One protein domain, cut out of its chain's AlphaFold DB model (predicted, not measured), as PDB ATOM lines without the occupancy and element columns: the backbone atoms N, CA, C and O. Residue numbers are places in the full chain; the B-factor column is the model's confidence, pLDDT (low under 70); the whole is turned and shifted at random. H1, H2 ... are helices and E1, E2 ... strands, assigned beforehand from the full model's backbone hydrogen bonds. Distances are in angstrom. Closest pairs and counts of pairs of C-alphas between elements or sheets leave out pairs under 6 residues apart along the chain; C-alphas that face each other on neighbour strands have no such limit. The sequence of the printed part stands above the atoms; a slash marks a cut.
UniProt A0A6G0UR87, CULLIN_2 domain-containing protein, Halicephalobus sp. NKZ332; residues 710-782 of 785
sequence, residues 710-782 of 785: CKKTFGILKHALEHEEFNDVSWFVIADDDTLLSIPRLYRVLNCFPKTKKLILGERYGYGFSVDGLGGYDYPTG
ATOM      1  N   CYS A 710      17.366  -1.222 283.470       64.12
ATOM      2  CA  CYS A 710      17.684  -2.550 282.962       64.12
ATOM      3  C   CYS A 710      16.752  -3.650 283.496       64.12
ATOM      4  O   CYS A 710      16.493  -4.608 282.776       64.12
ATOM      5  N   LYS A 711      16.222  -3.544 284.729       71.38
ATOM      6  CA  LYS A 711      15.359  -4.599 285.305       71.38
ATOM      7  C   LYS A 711      14.091  -4.840 284.487       71.38
ATOM      8  O   LYS A 711      13.710  -5.993 284.311       71.38
ATOM      9  N   LYS A 712      13.470  -3.781 283.961       75.31
ATOM     10  CA  LYS A 712      12.278  -3.896 283.112       75.31
ATOM     11  C   LYS A 712      12.610  -4.534 281.774       75.31
ATOM     12  O   LYS A 712      11.973  -5.509 281.395       75.31
ATOM     13  N   THR A 713      13.653  -4.042 281.109       76.44
ATOM     14  CA  THR A 713      14.128  -4.594 279.836       76.44
ATOM     15  C   THR A 713      14.496  -6.072 279.974       76.44
ATOM     16  O   THR A 713      14.086  -6.888 279.155       76.44
ATOM     17  N   PHE A 714      15.204  -6.450 281.044       79.31
ATOM     18  CA  PHE A 714      15.515  -7.850 281.339       79.31
ATOM     19  C   PHE A 714      14.268  -8.677 281.651       79.31
ATOM     20  O   PHE A 714      14.207  -9.834 281.248       79.31
ATOM     21  N   GLY A 715      13.274  -8.099 282.326       83.00
ATOM     22  CA  GLY A 715      11.978  -8.733 282.544       83.00
ATOM     23  C   GLY A 715      11.250  -9.048 281.240       83.00
ATOM     24  O   GLY A 715      10.836 -10.186 281.045       83.00
ATOM     25  N   ILE A 716      11.168  -8.071 280.332       82.56
ATOM     26  CA  ILE A 716      10.557  -8.223 279.001       82.56
ATOM     27  C   ILE A 716      11.272  -9.319 278.208       82.56
ATOM     28  O   ILE A 716      10.633 -10.230 277.684       82.56
ATOM     29  N   LEU A 717      12.606  -9.276 278.169       81.31
ATOM     30  CA  LEU A 717      13.412 -10.279 277.471       81.31
ATOM     31  C   LEU A 717      13.254 -11.678 278.079       81.31
ATOM     32  O   LEU A 717      13.163 -12.655 277.345       81.31
ATOM     33  N   LYS A 718      13.211 -11.786 279.411       84.25
ATOM     34  CA  LYS A 718      13.010 -13.059 280.106       84.25
ATOM     35  C   LYS A 718      11.626 -13.638 279.810       84.25
ATOM     36  O   LYS A 718      11.534 -14.811 279.473       84.25
ATOM     37  N   HIS A 719      10.586 -12.808 279.858       84.44
ATOM     38  CA  HIS A 719       9.227 -13.216 279.518       84.44
ATOM     39  C   HIS A 719       9.141 -13.754 278.084       84.44
ATOM     40  O   HIS A 719       8.637 -14.858 277.878       84.44
ATOM     41  N   ALA A 720       9.726 -13.036 277.118       81.88
ATOM     42  CA  ALA A 720       9.770 -13.459 275.720       81.88
ATOM     43  C   ALA A 720      10.531 -14.783 275.503       81.88
ATOM     44  O   ALA A 720      10.209 -15.526 274.584       81.88
ATOM     45  N   LEU A 721      11.537 -15.087 276.331       81.06
ATOM     46  CA  LEU A 721      12.310 -16.334 276.249       81.06
ATOM     47  C   LEU A 721      11.623 -17.530 276.926       81.06
ATOM     48  O   LEU A 721      11.903 -18.670 276.563       81.06
ATOM     49  N   GLU A 722      10.785 -17.288 277.933       82.81
ATOM     50  CA  GLU A 722      10.116 -18.343 278.708       82.81
ATOM     51  C   GLU A 722       8.811 -18.829 278.060       82.81
ATOM     52  O   GLU A 722       8.372 -19.942 278.349       82.81
ATOM     53  N   HIS A 723       8.204 -18.033 277.175       80.50
ATOM     54  CA  HIS A 723       6.929 -18.363 276.535       80.50
ATOM     55  C   HIS A 723       7.148 -18.922 275.127       80.50
ATOM     56  O   HIS A 723       7.699 -18.261 274.247       80.50
ATOM     57  N   GLU A 724       6.675 -20.152 274.895       75.31
ATOM     58  CA  GLU A 724       6.891 -20.870 273.632       75.31
ATOM     59  C   GLU A 724       6.258 -20.183 272.410       75.31
ATOM     60  O   GLU A 724       6.698 -20.408 271.283       75.31
ATOM     61  N   GLU A 725       5.273 -19.307 272.626       75.00
ATOM     62  CA  GLU A 725       4.576 -18.541 271.584       75.00
ATOM     63  C   GLU A 725       5.487 -17.573 270.810       75.00
ATOM     64  O   GLU A 725       5.188 -17.217 269.668       75.00
ATOM     65  N   PHE A 726       6.630 -17.192 271.384       77.31
ATOM     66  CA  PHE A 726       7.573 -16.264 270.761       77.31
ATOM     67  C   PHE A 726       8.740 -16.956 270.036       77.31
ATOM     68  O   PHE A 726       9.561 -16.279 269.413       77.31
ATOM     69  N   ASN A 727       8.810 -18.293 270.049       74.38
ATOM     70  CA  ASN A 727       9.917 -19.052 269.449       74.38
ATOM     71  C   ASN A 727      10.013 -18.915 267.917       74.38
ATOM     72  O   ASN A 727      11.109 -19.003 267.362       74.38
ATOM     73  N   ASP A 728       8.890 -18.659 267.238       75.31
ATOM     74  CA  ASP A 728       8.822 -18.500 265.775       75.31
ATOM     75  C   ASP A 728       8.931 -17.030 265.311       75.31
ATOM     76  O   ASP A 728       8.863 -16.726 264.111       75.31
ATOM     77  N   VAL A 729       9.129 -16.087 266.240       76.19
ATOM     78  CA  VAL A 729       9.224 -14.655 265.935       76.19
ATOM     79  C   VAL A 729      10.612 -14.318 265.386       76.19
ATOM     80  O   VAL A 729      11.643 -14.537 266.016       76.19
ATOM     81  N   SER A 730      10.653 -13.744 264.178       69.69
ATOM     82  CA  SER A 730      11.922 -13.424 263.499       69.69
ATOM     83  C   SER A 730      12.614 -12.162 264.025       69.69
ATOM     84  O   SER A 730      13.821 -12.022 263.838       69.69
ATOM     85  N   TRP A 731      11.864 -11.234 264.628       72.19
ATOM     86  CA  TRP A 731      12.373  -9.949 265.110       72.19
ATOM     87  C   TRP A 731      11.598  -9.489 266.345       72.19
ATOM     88  O   TRP A 731      10.373  -9.421 266.304       72.19
ATOM     89  N   PHE A 732      12.323  -9.110 267.395       74.25
ATOM     90  CA  PHE A 732      11.769  -8.436 268.568       74.25
ATOM     91  C   PHE A 732      12.097  -6.948 268.496       74.25
ATOM     92  O   PHE A 732      13.215  -6.572 268.137       74.25
ATOM     93  N   VAL A 733      11.126  -6.109 268.842       76.62
ATOM     94  CA  VAL A 733      11.291  -4.656 268.931       76.62
ATOM     95  C   VAL A 733      11.007  -4.255 270.369       76.62
ATOM     96  O   VAL A 733       9.963  -4.608 270.908       76.62
ATOM     97  N   ILE A 734      11.946  -3.540 270.984       76.31
ATOM     98  CA  ILE A 734      11.797  -2.951 272.316       76.31
ATOM     99  C   ILE A 734      11.848  -1.438 272.121       76.31
ATOM    100  O   ILE A 734      12.767  -0.948 271.466       76.31
ATOM    101  N   ALA A 735      10.849  -0.729 272.636       73.94
ATOM    102  CA  ALA A 735      10.697   0.715 272.497       73.94
ATOM    103  C   ALA A 735      10.035   1.299 273.754       73.94
ATOM    104  O   ALA A 735       9.352   0.565 274.473       73.94
ATOM    105  N   ASP A 736      10.239   2.595 273.990       70.69
ATOM    106  CA  ASP A 736       9.580   3.336 275.070       70.69
ATOM    107  C   ASP A 736       8.152   3.753 274.681       70.69
ATOM    108  O   ASP A 736       7.758   3.698 273.511       70.69
ATOM    109  N   ASP A 737       7.364   4.161 275.676       69.06
ATOM    110  CA  ASP A 737       5.942   4.503 275.565       69.06
ATOM    111  C   ASP A 737       5.665   5.749 274.707       69.06
ATOM    112  O   ASP A 737       4.578   5.888 274.145       69.06
ATOM    113  N   ASP A 738       6.658   6.617 274.523       62.84
ATOM    114  CA  ASP A 738       6.607   7.792 273.650       62.84
ATOM    115  C   ASP A 738       7.255   7.570 272.264       62.84
ATOM    116  O   ASP A 738       7.362   8.498 271.452       62.84
ATOM    117  N   THR A 739       7.644   6.332 271.934       65.25
ATOM    118  CA  THR A 739       8.314   6.025 270.665       65.25
ATOM    119  C   THR A 739       7.325   5.860 269.507       65.25
ATOM    120  O   THR A 739       6.565   4.895 269.417       65.25
ATOM    121  N   LEU A 740       7.406   6.750 268.514       69.06
ATOM    122  CA  LEU A 740       6.635   6.641 267.271       69.06
ATOM    123  C   LEU A 740       7.342   5.748 266.237       69.06
ATOM    124  O   LEU A 740       8.334   6.140 265.617       69.06
ATOM    125  N   LEU A 741       6.787   4.560 265.981       65.69
ATOM    126  CA  LEU A 741       7.328   3.602 265.011       65.69
ATOM    127  C   LEU A 741       6.578   3.632 263.675       65.69
ATOM    128  O   LEU A 741       5.379   3.388 263.584       65.69
ATOM    129  N   SER A 742       7.319   3.824 262.583       78.12
ATOM    130  CA  SER A 742       6.798   3.630 261.227       78.12
ATOM    131  C   SER A 742       7.130   2.221 260.730       78.12
ATOM    132  O   SER A 742       8.186   2.015 260.120       78.12
ATOM    133  N   ILE A 743       6.199   1.274 260.886       77.19
ATOM    134  CA  ILE A 743       6.362  -0.135 260.472       77.19
ATOM    135  C   ILE A 743       6.907  -0.307 259.035       77.19
ATOM    136  O   ILE A 743       7.866  -1.061 258.858       77.19
ATOM    137  N   PRO A 744       6.441   0.432 258.001       79.06
ATOM    138  CA  PRO A 744       6.974   0.278 256.640       79.06
ATOM    139  C   PRO A 744       8.449   0.678 256.490       79.06
ATOM    140  O   PRO A 744       9.162   0.139 255.644       79.06
ATOM    141  N   ARG A 745       8.920   1.642 257.293       76.12
ATOM    142  CA  ARG A 745      10.320   2.096 257.289       76.12
ATOM    143  C   ARG A 745      11.199   1.115 258.054       76.12
ATOM    144  O   ARG A 745      12.258   0.756 257.551       76.12
ATOM    145  N   LEU A 746      10.719   0.632 259.199       77.31
ATOM    146  CA  LEU A 746      11.393  -0.402 259.978       77.31
ATOM    147  C   LEU A 746      11.591  -1.675 259.143       77.31
ATOM    148  O   LEU A 746      12.702  -2.184 259.050       77.31
ATOM    149  N   TYR A 747      10.557  -2.114 258.424       78.50
ATOM    150  CA  TYR A 747      10.640  -3.266 257.524       78.50
ATOM    151  C   TYR A 747      11.693  -3.093 256.413       78.50
ATOM    152  O   TYR A 747      12.442  -4.023 256.120       78.50
ATOM    153  N   ARG A 748      11.812  -1.892 255.820       81.81
ATOM    154  CA  ARG A 748      12.863  -1.598 254.824       81.81
ATOM    155  C   ARG A 748      14.269  -1.726 255.407       81.81
ATOM    156  O   ARG A 748      15.143  -2.232 254.716       81.81
ATOM    157  N   VAL A 749      14.477  -1.277 256.646       79.31
ATOM    158  CA  VAL A 749      15.775  -1.373 257.332       79.31
ATOM    159  C   VAL A 749      16.093  -2.826 257.683       79.31
ATOM    160  O   VAL A 749      17.185  -3.296 257.376       79.31
ATOM    161  N   LEU A 750      15.139  -3.561 258.262       75.69
ATOM    162  CA  LEU A 750      15.334  -4.959 258.658       75.69
ATOM    163  C   LEU A 750      15.583  -5.882 257.454       75.69
ATOM    164  O   LEU A 750      16.405  -6.789 257.545       75.69
ATOM    165  N   ASN A 751      14.968  -5.612 256.296       81.25
ATOM    166  CA  ASN A 751      15.217  -6.362 255.057       81.25
ATOM    167  C   ASN A 751      16.651  -6.234 254.517       81.25
ATOM    168  O   ASN A 751      17.074  -7.073 253.722       81.25
ATOM    169  N   CYS A 752      17.407  -5.213 254.929       81.69
ATOM    170  CA  CYS A 752      18.810  -5.070 254.543       81.69
ATOM    171  C   CYS A 752      19.730  -6.067 255.265       81.69
ATOM    172  O   CYS A 752      20.889  -6.214 254.870       81.69
ATOM    173  N   PHE A 753      19.246  -6.755 256.308       79.00
ATOM    174  CA  PHE A 753      20.053  -7.638 257.144       79.00
ATOM    175  C   PHE A 753      19.514  -9.079 257.139       79.00
ATOM    176  O   PHE A 753      18.315  -9.308 257.291       79.00
ATOM    177  N   PRO A 754      20.383 -10.093 256.977       76.88
ATOM    178  CA  PRO A 754      19.953 -11.485 256.974       76.88
ATOM    179  C   PRO A 754      19.541 -11.939 258.380       76.88
ATOM    180  O   PRO A 754      20.354 -11.922 259.302       76.88
ATOM    181  N   LYS A 755      18.311 -12.451 258.514       68.50
ATOM    182  CA  LYS A 755      17.740 -12.985 259.770       68.50
ATOM    183  C   LYS A 755      18.538 -14.127 260.421       68.50
ATOM    184  O   LYS A 755      18.337 -14.443 261.583       68.50
ATOM    185  N   THR A 756      19.431 -14.776 259.673       72.75
ATOM    186  CA  THR A 756      20.278 -15.879 260.159       72.75
ATOM    187  C   THR A 756      21.518 -15.402 260.908       72.75
ATOM    188  O   THR A 756      22.194 -16.203 261.556       72.75
ATOM    189  N   LYS A 757      21.849 -14.109 260.825       74.38
ATOM    190  CA  LYS A 757      23.007 -13.532 261.502       74.38
ATOM    191  C   LYS A 757      22.550 -12.899 262.812       74.38
ATOM    192  O   LYS A 757      21.723 -11.996 262.800       74.38
ATOM    193  N   LYS A 758      23.132 -13.338 263.932       72.06
ATOM    194  CA  LYS A 758      22.969 -12.662 265.228       72.06
ATOM    195  C   LYS A 758      23.559 -11.254 265.103       72.06
ATOM    196  O   LYS A 758      24.778 -11.106 265.024       72.06
ATOM    197  N   LEU A 759      22.697 -10.248 264.996       68.56
ATOM    198  CA  LEU A 759      23.058  -8.848 264.794       68.56
ATOM    199  C   LEU A 759      22.240  -7.991 265.758       68.56
ATOM    200  O   LEU A 759      21.036  -8.185 265.882       68.56
ATOM    201  N   ILE A 760      22.904  -7.038 266.406       68.75
ATOM    202  CA  ILE A 760      22.264  -5.984 267.192       68.75
ATOM    203  C   ILE A 760      22.445  -4.687 266.403       68.75
ATOM    204  O   ILE A 760      23.564  -4.360 266.006       68.75
ATOM    205  N   LEU A 761      21.341  -3.995 266.128       67.94
ATOM    206  CA  LEU A 761      21.316  -2.711 265.428       67.94
ATOM    207  C   LEU A 761      20.925  -1.632 266.429       67.94
ATOM    208  O   LEU A 761      19.882  -1.734 267.064       67.94
ATOM    209  N   GLY A 762      21.773  -0.620 266.556       69.06
ATOM    210  CA  GLY A 762      21.587   0.476 267.490       69.06
ATOM    211  C   GLY A 762      22.560   1.611 267.204       69.06
ATOM    212  O   GLY A 762      23.528   1.432 266.456       69.06
ATOM    213  N   GLU A 763      22.304   2.776 267.781       65.00
ATOM    214  CA  GLU A 763      23.246   3.890 267.747       65.00
ATOM    215  C   GLU A 763      24.451   3.560 268.642       65.00
ATOM    216  O   GLU A 763      24.305   2.946 269.696       65.00
ATOM    217  N   ARG A 764      25.674   3.879 268.212       65.62
ATOM    218  CA  ARG A 764      26.883   3.512 268.967       65.62
ATOM    219  C   ARG A 764      27.117   4.517 270.092       65.62
ATOM    220  O   ARG A 764      27.394   5.677 269.809       65.62
ATOM    221  N   TYR A 765      27.091   4.043 271.333       66.56
ATOM    222  CA  TYR A 765      27.369   4.826 272.535       66.56
ATOM    223  C   TYR A 765      28.558   4.257 273.307       66.56
ATOM    224  O   TYR A 765      28.966   3.112 273.114       66.56
ATOM    225  N   GLY A 766      29.120   5.080 274.190       69.12
ATOM    226  CA  GLY A 766      30.274   4.738 275.004       69.12
ATOM    227  C   GLY A 766      30.087   5.143 276.457       69.12
ATOM    228  O   GLY A 766      29.676   6.269 276.727       69.12
ATOM    229  N   TYR A 767      30.400   4.250 277.399       62.41
ATOM    230  CA  TYR A 767      30.357   4.560 278.831       62.41
ATOM    231  C   TYR A 767      31.758   4.580 279.439       62.41
ATOM    232  O   TYR A 767      32.550   3.656 279.244       62.41
ATOM    233  N   GLY A 768      32.044   5.633 280.214       62.53
ATOM    234  CA  GLY A 768      33.276   5.749 280.995       62.53
ATOM    235  C   GLY A 768      34.551   5.860 280.158       62.53
ATOM    236  O   GLY A 768      35.594   5.382 280.600       62.53
ATOM    237  N   PHE A 769      34.472   6.451 278.958       71.44
ATOM    238  CA  PHE A 769      35.649   6.629 278.113       71.44
ATOM    239  C   PHE A 769      36.686   7.529 278.788       71.44
ATOM    240  O   PHE A 769      36.391   8.672 279.142       71.44
ATOM    241  N   SER A 770      37.902   7.012 278.979       64.56
ATOM    242  CA  SER A 770      39.018   7.826 279.457       64.56
ATOM    243  C   SER A 770      39.464   8.797 278.363       64.56
ATOM    244  O   SER A 770      39.271   8.543 277.173       64.56
ATOM    245  N   VAL A 771      40.087   9.910 278.762       66.06
ATOM    246  CA  VAL A 771      40.591  10.947 277.836       66.06
ATOM    247  C   VAL A 771      41.582  10.360 276.816       66.06
ATOM    248  O   VAL A 771      41.679  10.831 275.686       66.06
ATOM    249  N   ASP A 772      42.252   9.274 277.195       67.62
ATOM    250  CA  ASP A 772      43.258   8.568 276.403       67.62
ATOM    251  C   ASP A 772      42.638   7.515 275.457       67.62
ATOM    252  O   ASP A 772      43.353   6.867 274.696       67.62
ATOM    253  N   GLY A 773      41.316   7.299 275.526       59.41
ATOM    254  CA  GLY A 773      40.562   6.351 274.693       59.41
ATOM    255  C   GLY A 773      40.817   4.867 274.987       59.41
ATOM    256  O   GLY A 773      40.320   4.008 274.262       59.41
ATOM    257  N   LEU A 774      41.600   4.556 276.026       65.88
ATOM    258  CA  LEU A 774      42.008   3.193 276.400       65.88
ATOM    259  C   LEU A 774      41.186   2.600 277.557       65.88
ATOM    260  O   LEU A 774      41.247   1.395 277.790       65.88
ATOM    261  N   GLY A 775      40.431   3.429 278.281       64.31
ATOM    262  CA  GLY A 775      39.425   3.007 279.257       64.31
ATOM    263  C   GLY A 775      38.019   3.337 278.763       64.31
ATOM    264  O   GLY A 775      37.863   4.285 277.999       64.31
ATOM    265  N   GLY A 776      37.021   2.563 279.201       70.19
ATOM    266  CA  GLY A 776      35.619   2.650 278.768       70.19
ATOM    267  C   GLY A 776      35.177   1.439 277.941       70.19
ATOM    268  O   GLY A 776      35.997   0.595 277.577       70.19
ATOM    269  N   TYR A 777      33.877   1.322 277.663       70.56
ATOM    270  CA  TYR A 777      33.348   0.307 276.747       70.56
ATOM    271  C   TYR A 777      32.291   0.887 275.805       70.56
ATOM    272  O   TYR A 777      31.438   1.681 276.210       70.56
ATOM    273  N   ASP A 778      32.363   0.466 274.542       73.06
ATOM    274  CA  ASP A 778      31.384   0.775 273.502       73.06
ATOM    275  C   ASP A 778      30.226  -0.224 273.535       73.06
ATOM    276  O   ASP A 778      30.442  -1.433 273.660       73.06
ATOM    277  N   TYR A 779      29.003   0.260 273.343       68.19
ATOM    278  CA  TYR A 779      27.822  -0.580 273.178       68.19
ATOM    279  C   TYR A 779      26.790   0.072 272.239       68.19
ATOM    280  O   TYR A 779      26.721   1.296 272.133       68.19
ATOM    281  N   PRO A 780      25.997  -0.726 271.506       63.41
ATOM    282  CA  PRO A 780      24.872  -0.218 270.728       63.41
ATOM    283  C   PRO A 780      23.668   0.070 271.644       63.41
ATOM    284  O   PRO A 780      23.253  -0.817 272.390       63.41
ATOM    285  N   THR A 781      23.086   1.270 271.570       64.19
ATOM    286  CA  THR A 781      21.795   1.599 272.203       64.19
ATOM    287  C   THR A 781      20.639   1.450 271.213       64.19
ATOM    288  O   THR A 781      20.778   1.745 270.025       64.19
ATOM    289  N   GLY A 782      19.493   0.972 271.700       54.25
ATOM    290  CA  GLY A 782      18.269   0.781 270.915       54.25
ATOM    291  C   GLY A 782      17.352   2.010 270.839       54.25
ATOM    292  O   GLY A 782      16.324   1.931 270.175       54.25
TER     293      GLY A 782
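Overview. This is residues 710 to 782 of the 785 residues of the protein "CULLIN_2 domain-containing protein" of Halicephalobus sp. NKZ332 (UniProt A0A6G0UR87). Two short helices, H1 and H2, with a long loop between them, lie toward one end of a loose, elongated shape, and a hairpin of strands E1 and E2 reaches to the other end. Residues 721 to 728 stick out. The printed part has 73 residues, under half in named elements, ordered H1, H2, E1, E2; the class is mixed, the sheet antiparallel. The radius of gyration of the C-alphas is 15.6 A, the spans 46 by 30 by 29 A.

Arrangement. H1, residues 710 to 722, is apart from H2, residues 743 to 750. E1, residues 763 to 767, and E2, residues 777 to 781, form an antiparallel hairpin at 143 degrees; N 765 and O 779, 2.9 A apart, are within hydrogen-bond range. H1 is apart from both strands. In H1 and H2 every O i to N i+4 pair is within range.

Along the chain. H1 begins at C-alpha 710 (17.684, -2.550, 282.962) and spans 18.0 A; H2 spans 10.3 A, E1 13.2 A. E2, 12.5 A, ends at C-alpha 781 (21.795, 1.599, 272.203).

Size, cuts and confidence. The farthest C-alphas, of Glu 725 and Asp 772, are 47.5 A apart. The printed part has no cut. Links H1 to H2 and H2 to E1 are long. pLDDT is under 70 in 28 residues, among them 759 to 768.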